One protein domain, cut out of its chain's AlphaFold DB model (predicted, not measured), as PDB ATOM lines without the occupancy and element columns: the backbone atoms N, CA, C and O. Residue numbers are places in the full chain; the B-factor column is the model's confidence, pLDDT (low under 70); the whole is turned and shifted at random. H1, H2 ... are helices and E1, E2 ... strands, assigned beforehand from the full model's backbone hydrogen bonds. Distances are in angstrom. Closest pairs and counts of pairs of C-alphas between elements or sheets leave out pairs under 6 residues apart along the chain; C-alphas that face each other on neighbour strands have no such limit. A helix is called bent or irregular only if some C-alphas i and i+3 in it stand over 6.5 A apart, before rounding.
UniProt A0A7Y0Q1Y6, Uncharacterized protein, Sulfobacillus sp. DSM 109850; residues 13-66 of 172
ATOM      1  N   GLU A  13       6.710   8.838 -18.531       85.62
ATOM      2  CA  GLU A  13       7.395   9.973 -19.156       85.62
ATOM      3  C   GLU A  13       8.884   9.995 -18.795       85.62
ATOM      4  O   GLU A  13       9.730  10.225 -19.662       85.62
ATOM      5  N   LEU A  14       9.226   9.706 -17.533       79.88
ATOM      6  CA  LEU A  14      10.616   9.599 -17.092       79.88
ATOM      7  C   LEU A  14      11.316   8.410 -17.762       79.88
ATOM      8  O   LEU A  14      12.445   8.551 -18.233       79.88
ATOM      9  N   ALA A  15      10.638   7.265 -17.873       83.25
ATOM     10  CA  ALA A  15      11.163   6.104 -18.590       83.25
ATOM     11  C   ALA A  15      11.440   6.437 -20.068       83.25
ATOM     12  O   ALA A  15      12.531   6.165 -20.572       83.25
ATOM     13  N   GLN A  16      10.505   7.115 -20.740       89.38
ATOM     14  CA  GLN A  16      10.673   7.554 -22.125       89.38
ATOM     15  C   GLN A  16      11.826   8.560 -22.282       89.38
ATOM     16  O   GLN A  16      12.607   8.465 -23.235       89.38
ATOM     17  N   ALA A  17      11.971   9.502 -21.345       87.25
ATOM     18  CA  ALA A  17      13.068  10.465 -21.339       87.25
ATOM     19  C   ALA A  17      14.435   9.779 -21.178       87.25
ATOM     20  O   ALA A  17      15.371  10.102 -21.913       87.25
ATOM     21  N   VAL A  18      14.548   8.790 -20.284       86.62
ATOM     22  CA  VAL A  18      15.771   7.991 -20.093       86.62
ATOM     23  C   VAL A  18      16.116   7.199 -21.354       86.62
ATOM     24  O   VAL A  18      17.269   7.214 -21.793       86.62
ATOM     25  N   THR A  19      15.132   6.563 -21.996       89.06
ATOM     26  CA  THR A  19      15.342   5.857 -23.268       89.06
ATOM     27  C   THR A  19      15.831   6.810 -24.356       89.06
ATOM     28  O   THR A  19      16.818   6.517 -25.037       89.06
ATOM     29  N   ARG A  20      15.203   7.985 -24.493       89.38
ATOM     30  CA  ARG A  20      15.612   9.011 -25.463       89.38
ATOM     31  C   ARG A  20      17.027   9.521 -25.190       89.38
ATOM     32  O   ARG A  20      17.814   9.630 -26.127       89.38
ATOM     33  N   LEU A  21      17.382   9.759 -23.928       86.88
ATOM     34  CA  LEU A  21      18.742  10.129 -23.531       86.88
ATOM     35  C   LEU A  21      19.756   9.039 -23.908       86.88
ATOM     36  O   LEU A  21      20.828   9.346 -24.427       86.88
ATOM     37  N   GLY A  22      19.412   7.766 -23.704       89.62
ATOM     38  CA  GLY A  22      20.244   6.632 -24.114       89.62
ATOM     39  C   GLY A  22      20.444   6.535 -25.631       89.62
ATOM     40  O   GLY A  22      21.512   6.126 -26.085       89.62
ATOM     41  N   HIS A  23      19.449   6.922 -26.435       92.38
ATOM     42  CA  HIS A  23      19.604   7.030 -27.889       92.38
ATOM     43  C   HIS A  23      20.509   8.194 -28.291       92.38
ATOM     44  O   HIS A  23      21.444   7.977 -29.054       92.38
ATOM     45  N   ILE A  24      20.296   9.384 -27.724       91.88
ATOM     46  CA  ILE A  24      21.127  10.566 -28.009       91.88
ATOM     47  C   ILE A  24      22.594  10.288 -27.667       91.88
ATOM     48  O   ILE A  24      23.473  10.571 -28.471       91.88
ATOM     49  N   ARG A  25      22.872   9.663 -26.516       90.31
ATOM     50  CA  ARG A  25      24.242   9.286 -26.127       90.31
ATOM     51  C   ARG A  25      24.909   8.334 -27.119       90.31
ATOM     52  O   ARG A  25      26.105   8.454 -27.351       90.31
ATOM     53  N   ARG A  26      24.152   7.393 -27.694       90.75
ATOM     54  CA  ARG A  26      24.671   6.498 -28.738       90.75
ATOM     55  C   ARG A  26      24.989   7.269 -30.014       90.75
ATOM     56  O   ARG A  26      26.109   7.175 -30.486       90.75
ATOM     57  N   GLN A  27      24.066   8.112 -30.476       91.81
ATOM     58  CA  GLN A  27      24.284   8.948 -31.660       91.81
ATOM     59  C   GLN A  27      25.487   9.883 -31.503       91.81
ATOM     60  O   GLN A  27      26.263  10.033 -32.436       91.81
ATOM     61  N   MET A  28      25.672  10.483 -30.323       87.25
ATOM     62  CA  MET A  28      26.860  11.290 -30.038       87.25
ATOM     63  C   MET A  28      28.142  10.469 -30.163       87.25
ATOM     64  O   MET A  28      29.074  10.912 -30.817       87.25
ATOM     65  N   ARG A  29      28.176   9.262 -29.590       89.38
ATOM     66  CA  ARG A  29      29.343   8.378 -29.676       89.38
ATOM     67  C   ARG A  29      29.643   7.944 -31.113       89.38
ATOM     68  O   ARG A  29      30.809   7.856 -31.489       89.38
ATOM     69  N   ASP A  30      28.606   7.669 -31.901       90.31
ATOM     70  CA  ASP A  30      28.752   7.305 -33.312       90.31
ATOM     71  C   ASP A  30      29.339   8.485 -34.108       90.31
ATOM     72  O   ASP A  30      30.318   8.304 -34.828       90.31
ATOM     73  N   LEU A  31      28.832   9.705 -33.884       90.25
ATOM     74  CA  LEU A  31      29.359  10.934 -34.493       90.25
ATOM     75  C   LEU A  31      30.799  11.244 -34.061       90.25
ATOM     76  O   LEU A  31      31.612  11.621 -34.895       90.25
ATOM     77  N   GLU A  32      31.135  11.077 -32.781       84.31
ATOM     78  CA  GLU A  32      32.510  11.229 -32.277       84.31
ATOM     79  C   GLU A  32      33.463  10.222 -32.938       84.31
ATOM     80  O   GLU A  32      34.609  10.549 -33.247       84.31
ATOM     81  N   THR A  33      32.988   8.999 -33.178       87.69
ATOM     82  CA  THR A  33      33.771   7.957 -33.856       87.69
ATOM     83  C   THR A  33      33.986   8.309 -35.327       87.69
ATOM     84  O   THR A  33      35.108   8.219 -35.819       87.69
ATOM     85  N   GLU A  34      32.939   8.746 -36.024       90.44
ATOM     86  CA  GLU A  34      33.020   9.178 -37.423       90.44
ATOM     87  C   GLU A  34      33.926  10.409 -37.586       90.44
ATOM     88  O   GLU A  34      34.769  10.445 -38.480       90.44
ATOM     89  N   GLU A  35      33.834  11.380 -36.673       86.06
ATOM     90  CA  GLU A  35      34.727  12.542 -36.633       86.06
ATOM     91  C   GLU A  35      36.192  12.123 -36.448       86.06
ATOM     92  O   GLU A  35      37.078  12.653 -37.123       86.06
ATOM     93  N   ALA A  36      36.463  11.159 -35.564       79.06
ATOM     94  CA  ALA A  36      37.810  10.636 -35.356       79.06
ATOM     95  C   ALA A  36      38.369   9.961 -36.620       79.06
ATOM     96  O   ALA A  36      39.515  10.231 -36.981       79.06
ATOM     97  N   LEU A  37      37.557   9.152 -37.311       86.50
ATOM     98  CA  LEU A  37      37.940   8.489 -38.563       86.50
ATOM     99  C   LEU A  37      38.226   9.502 -39.679       86.50
ATOM    100  O   LEU A  37      39.283   9.445 -40.302       86.50
ATOM    101  N   LEU A  38      37.334  10.475 -39.888       85.12
ATOM    102  CA  LEU A  38      37.527  11.534 -40.887       85.12
ATOM    103  C   LEU A  38      38.763  12.383 -40.580       85.12
ATOM    104  O   LEU A  38      39.505  12.767 -41.482       85.12
ATOM    105  N   ARG A  39      39.016  12.675 -39.301       81.75
ATOM    106  CA  ARG A  39      40.219  13.396 -38.879       81.75
ATOM    107  C   ARG A  39      41.484  12.613 -39.223       81.75
ATOM    108  O   ARG A  39      42.442  13.223 -39.691       81.75
ATOM    109  N   GLU A  40      41.503  11.307 -38.973       83.81
ATOM    110  CA  GLU A  40      42.633  10.442 -39.320       83.81
ATOM    111  C   GLU A  40      42.858  10.395 -40.836       83.81
ATOM    112  O   GLU A  40      43.982  10.602 -41.293       83.81
ATOM    113  N   GLU A  41      41.787  10.242 -41.618       84.31
ATOM    114  CA  GLU A  41      41.838  10.266 -43.080       84.31
ATOM    115  C   GLU A  41      42.417  11.589 -43.602       84.31
ATOM    116  O   GLU A  41      43.380  11.582 -44.373       84.31
ATOM    117  N   ILE A  42      41.919  12.735 -43.123       82.19
ATOM    118  CA  ILE A  42      42.435  14.050 -43.532       82.19
ATOM    119  C   ILE A  42      43.904  14.210 -43.125       82.19
ATOM    120  O   ILE A  42      44.713  14.667 -43.932       82.19
ATOM    121  N   LEU A  43      44.272  13.831 -41.897       79.06
ATOM    122  CA  LEU A  43      45.657  13.934 -41.430       79.06
ATOM    123  C   LEU A  43      46.608  13.074 -42.267       79.06
ATOM    124  O   LEU A  43      47.694  13.550 -42.584       79.06
ATOM    125  N   SER A  44      46.190  11.875 -42.683       80.25
ATOM    126  CA  SER A  44      47.008  10.991 -43.528       80.25
ATOM    127  C   SER A  44      47.338  11.605 -44.896       80.25
ATOM    128  O   SER A  44      48.417  11.387 -45.441       80.25
ATOM    129  N   VAL A  45      46.434  12.425 -45.442       78.25
ATOM    130  CA  VAL A  45      46.646  13.137 -46.711       78.25
ATOM    131  C   VAL A  45      47.501  14.386 -46.502       78.25
ATOM    132  O   VAL A  45      48.357  14.713 -47.326       78.25
ATOM    133  N   VAL A  46      47.257  15.094 -45.400       75.31
ATOM    134  CA  VAL A  46      47.863  16.392 -45.089       75.31
ATOM    135  C   VAL A  46      49.280  16.268 -44.519       75.31
ATOM    136  O   VAL A  46      50.049  17.222 -44.614       75.31
ATOM    137  N   GLU A  47      49.671  15.113 -43.975       70.06
ATOM    138  CA  GLU A  47      51.004  14.880 -43.392       70.06
ATOM    139  C   GLU A  47      52.157  15.263 -44.339       70.06
ATOM    140  O   GLU A  47      53.201  15.738 -43.894       70.06
ATOM    141  N   TYR A  48      51.947  15.132 -45.651       73.50
ATOM    142  CA  TYR A  48      52.955  15.420 -46.675       73.50
ATOM    143  C   TYR A  48      52.923  16.858 -47.214       73.50
ATOM    144  O   TYR A  48      53.683  17.188 -48.127       73.50
ATOM    145  N   TRP A  49      52.033  17.715 -46.709       75.06
ATOM    146  CA  TRP A  49      51.846  19.064 -47.240       75.06
ATOM    147  C   TRP A  49      52.832  20.056 -46.598       75.06
ATOM    148  O   TRP A  49      53.100  19.973 -45.396       75.06
ATOM    149  N   PRO A  50      53.365  21.033 -47.359       75.81
ATOM    150  CA  PRO A  50      54.205  22.091 -46.797       75.81
ATOM    151  C   PRO A  50      53.447  22.913 -45.739       75.81
ATOM    152  O   PRO A  50      52.273  23.219 -45.918       75.81
ATOM    153  N   ARG A  51      54.086  23.286 -44.621       75.31
ATOM    154  CA  ARG A  51      53.398  23.962 -43.495       75.31
ATOM    155  C   ARG A  51      52.845  25.347 -43.845       75.31
ATOM    156  O   ARG A  51      51.877  25.787 -43.234       75.31
ATOM    157  N   ASP A  52      53.460  26.025 -44.803       80.19
ATOM    158  CA  ASP A  52      53.114  27.368 -45.270       80.19
ATOM    159  C   ASP A  52      51.811  27.424 -46.080       80.19
ATOM    160  O   ASP A  52      51.264  28.507 -46.275       80.19
ATOM    161  N   VAL A  53      51.264  26.277 -46.496       80.88
ATOM    162  CA  VAL A  53      49.966  26.226 -47.191       80.88
ATOM    163  C   VAL A  53      48.772  26.374 -46.242       80.88
ATOM    164  O   VAL A  53      47.648  26.550 -46.705       80.88
ATOM    165  N   PHE A  54      48.987  26.306 -44.923       80.31
ATOM    166  CA  PHE A  54      47.937  26.478 -43.917       80.31
ATOM    167  C   PHE A  54      47.868  27.931 -43.429       80.31
ATOM    168  O   PHE A  54      48.906  28.545 -43.181       80.31
ATOM    169  N   PRO A  55      46.663  28.491 -43.201       84.62
ATOM    170  CA  PRO A  55      45.340  27.854 -43.234       84.62
ATOM    171  C   PRO A  55      44.790  27.604 -44.651       84.62
ATOM    172  O   PRO A  55      44.978  28.421 -45.548       84.62
ATOM    173  N   LEU A  56      44.025  26.521 -44.828       81.44
ATOM    174  CA  LEU A  56      43.349  26.180 -46.087       81.44
ATOM    175  C   LEU A  56      41.840  26.371 -45.978       81.44
ATOM    176  O   LEU A  56      41.236  25.994 -44.978       81.44
ATOM    177  N   ARG A  57      41.208  26.874 -47.039       82.50
ATOM    178  CA  ARG A  57      39.744  26.860 -47.160       82.50
ATOM    179  C   ARG A  57      39.280  25.667 -47.980       82.50
ATOM    180  O   ARG A  57      39.682  25.518 -49.131       82.50
ATOM    181  N   VAL A  58      38.391  24.866 -47.401       79.00
ATOM    182  CA  VAL A  58      37.750  23.717 -48.050       79.00
ATOM    183  C   VAL A  58      36.240  23.947 -48.018       79.00
ATOM    184  O   VAL A  58      35.569  23.709 -47.015       79.00
ATOM    185  N   GLY A  59      35.702  24.488 -49.114       85.81
ATOM    186  CA  GLY A  59      34.302  24.913 -49.182       85.81
ATOM    187  C   GLY A  59      33.999  26.032 -48.180       85.81
ATOM    188  O   GLY A  59      34.556  27.124 -48.285       85.81
ATOM    189  N   ALA A  60      33.107  25.757 -47.223       86.38
ATOM    190  CA  ALA A  60      32.710  26.699 -46.173       86.38
ATOM    191  C   ALA A  60      33.610  26.667 -44.923       86.38
ATOM    192  O   ALA A  60      33.429  27.509 -44.047       86.38
ATOM    193  N   PHE A  61      34.557  25.730 -44.836       82.69
ATOM    194  CA  PHE A  61      35.363  25.498 -43.637       82.69
ATOM    195  C   PHE A  61      36.803  25.979 -43.808       82.69
ATOM    196  O   PHE A  61      37.382  25.886 -44.896       82.69
ATOM    197  N   GLU A  62      37.400  26.456 -42.718       82.75
ATOM    198  CA  GLU A  62      38.827  26.755 -42.635       82.75
ATOM    199  C   GLU A  62      39.549  25.673 -41.829       82.75
ATOM    200  O   GLU A  62      39.212  25.383 -40.681       82.75
ATOM    201  N   VAL A  63      40.579  25.090 -42.432       84.44
ATOM    202  CA  VAL A  63      41.370  24.002 -41.873       84.44
ATOM    203  C   VAL A  63      42.755  24.520 -41.509       84.44
ATOM    204  O   VAL A  63      43.450  25.126 -42.328       84.44
ATOM    205  N   ARG A  64      43.179  24.264 -40.269       85.56
ATOM    206  CA  ARG A  64      44.509  24.612 -39.758       85.56
ATOM    207  C   ARG A  64      45.213  23.379 -39.225       85.56
ATOM    208  O   ARG A  64      44.627  22.629 -38.445       85.56
ATOM    209  N   VAL A  65      46.481  23.232 -39.584       83.69
ATOM    210  CA  VAL A  65      47.380  22.272 -38.948       83.69
ATOM    211  C   VAL A  65      48.101  22.972 -37.805       83.69
ATOM    212  O   VAL A  65      48.643  24.063 -37.969       83.69
ATOM    213  N   GLY A  66      48.078  22.350 -36.634       83.38
ATOM    214  CA  GLY A  66      48.839  22.777 -35.469       83.38
ATOM    215  C   GLY A  66      49.549  21.601 -34.821       83.38
ATOM    216  O   GLY A  66      49.361  20.448 -35.206       83.38
TER     217      GLY A  66
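This is residues 13 to 66 of the 172 residues of an uncharacterized protein of Sulfobacillus sp. DSM 109850 (UniProt A0A7Y0Q1Y6). One long, straight helix, H1, makes nearly the whole length, with a small two-stranded hairpin, E1 and E2, at its far end. After H1, residues 47 to 55 turn the backbone round, and the hairpin folds back from there; residues 13 to 42 of H1 stick out free as a long arm. The printed part has 54 residues with one named helix and two named strands, in the order H1, E1, E2; the sheet, E1 - E2, is antiparallel and the class is mixed, helices and strands. The whole is extended, with a radius of gyration of the C-alphas of 17.7 A and spans of 55 by 21 by 17 A.

H1 runs from Glu 13, with its C-alpha at (7.395, 9.973, -19.156), to Val 46, with its C-alpha at (47.863, 16.392, -45.089), 48.5 A from first to last C-alpha. It is not bent. E1 is residues 56 to 58, 6.4 A long, beginning at C-alpha 56 at (43.349, 26.180, -46.087). E2 is residues 61 to 66, 16.0 A long, ending at C-alpha 66 at (48.839, 22.777, -35.469).

Every O i to N i+4 pair in H1 is within hydrogen-bond range. H1 and E2 are apart. E1 and E2 form a hairpin of antiparallel neighbour strands, with 143 degrees between their directions. The C-alphas of Arg 57 and Glu 62, which face each other, are 4.6 A apart. N 56 and O 63 are within hydrogen-bond range at 2.9 A, and so are N 63 and O 56 at 2.8 A.

The two C-alphas farthest apart, those of Glu 13 and Pro 50, are 55.7 A from each other. The printed part has no cut. The link from H1 to E1, nine residues, is short, and the link from E1 to E2, two residues, is tight. The mean pLDDT of the printed part is 84.1, and no printed residue is under 70.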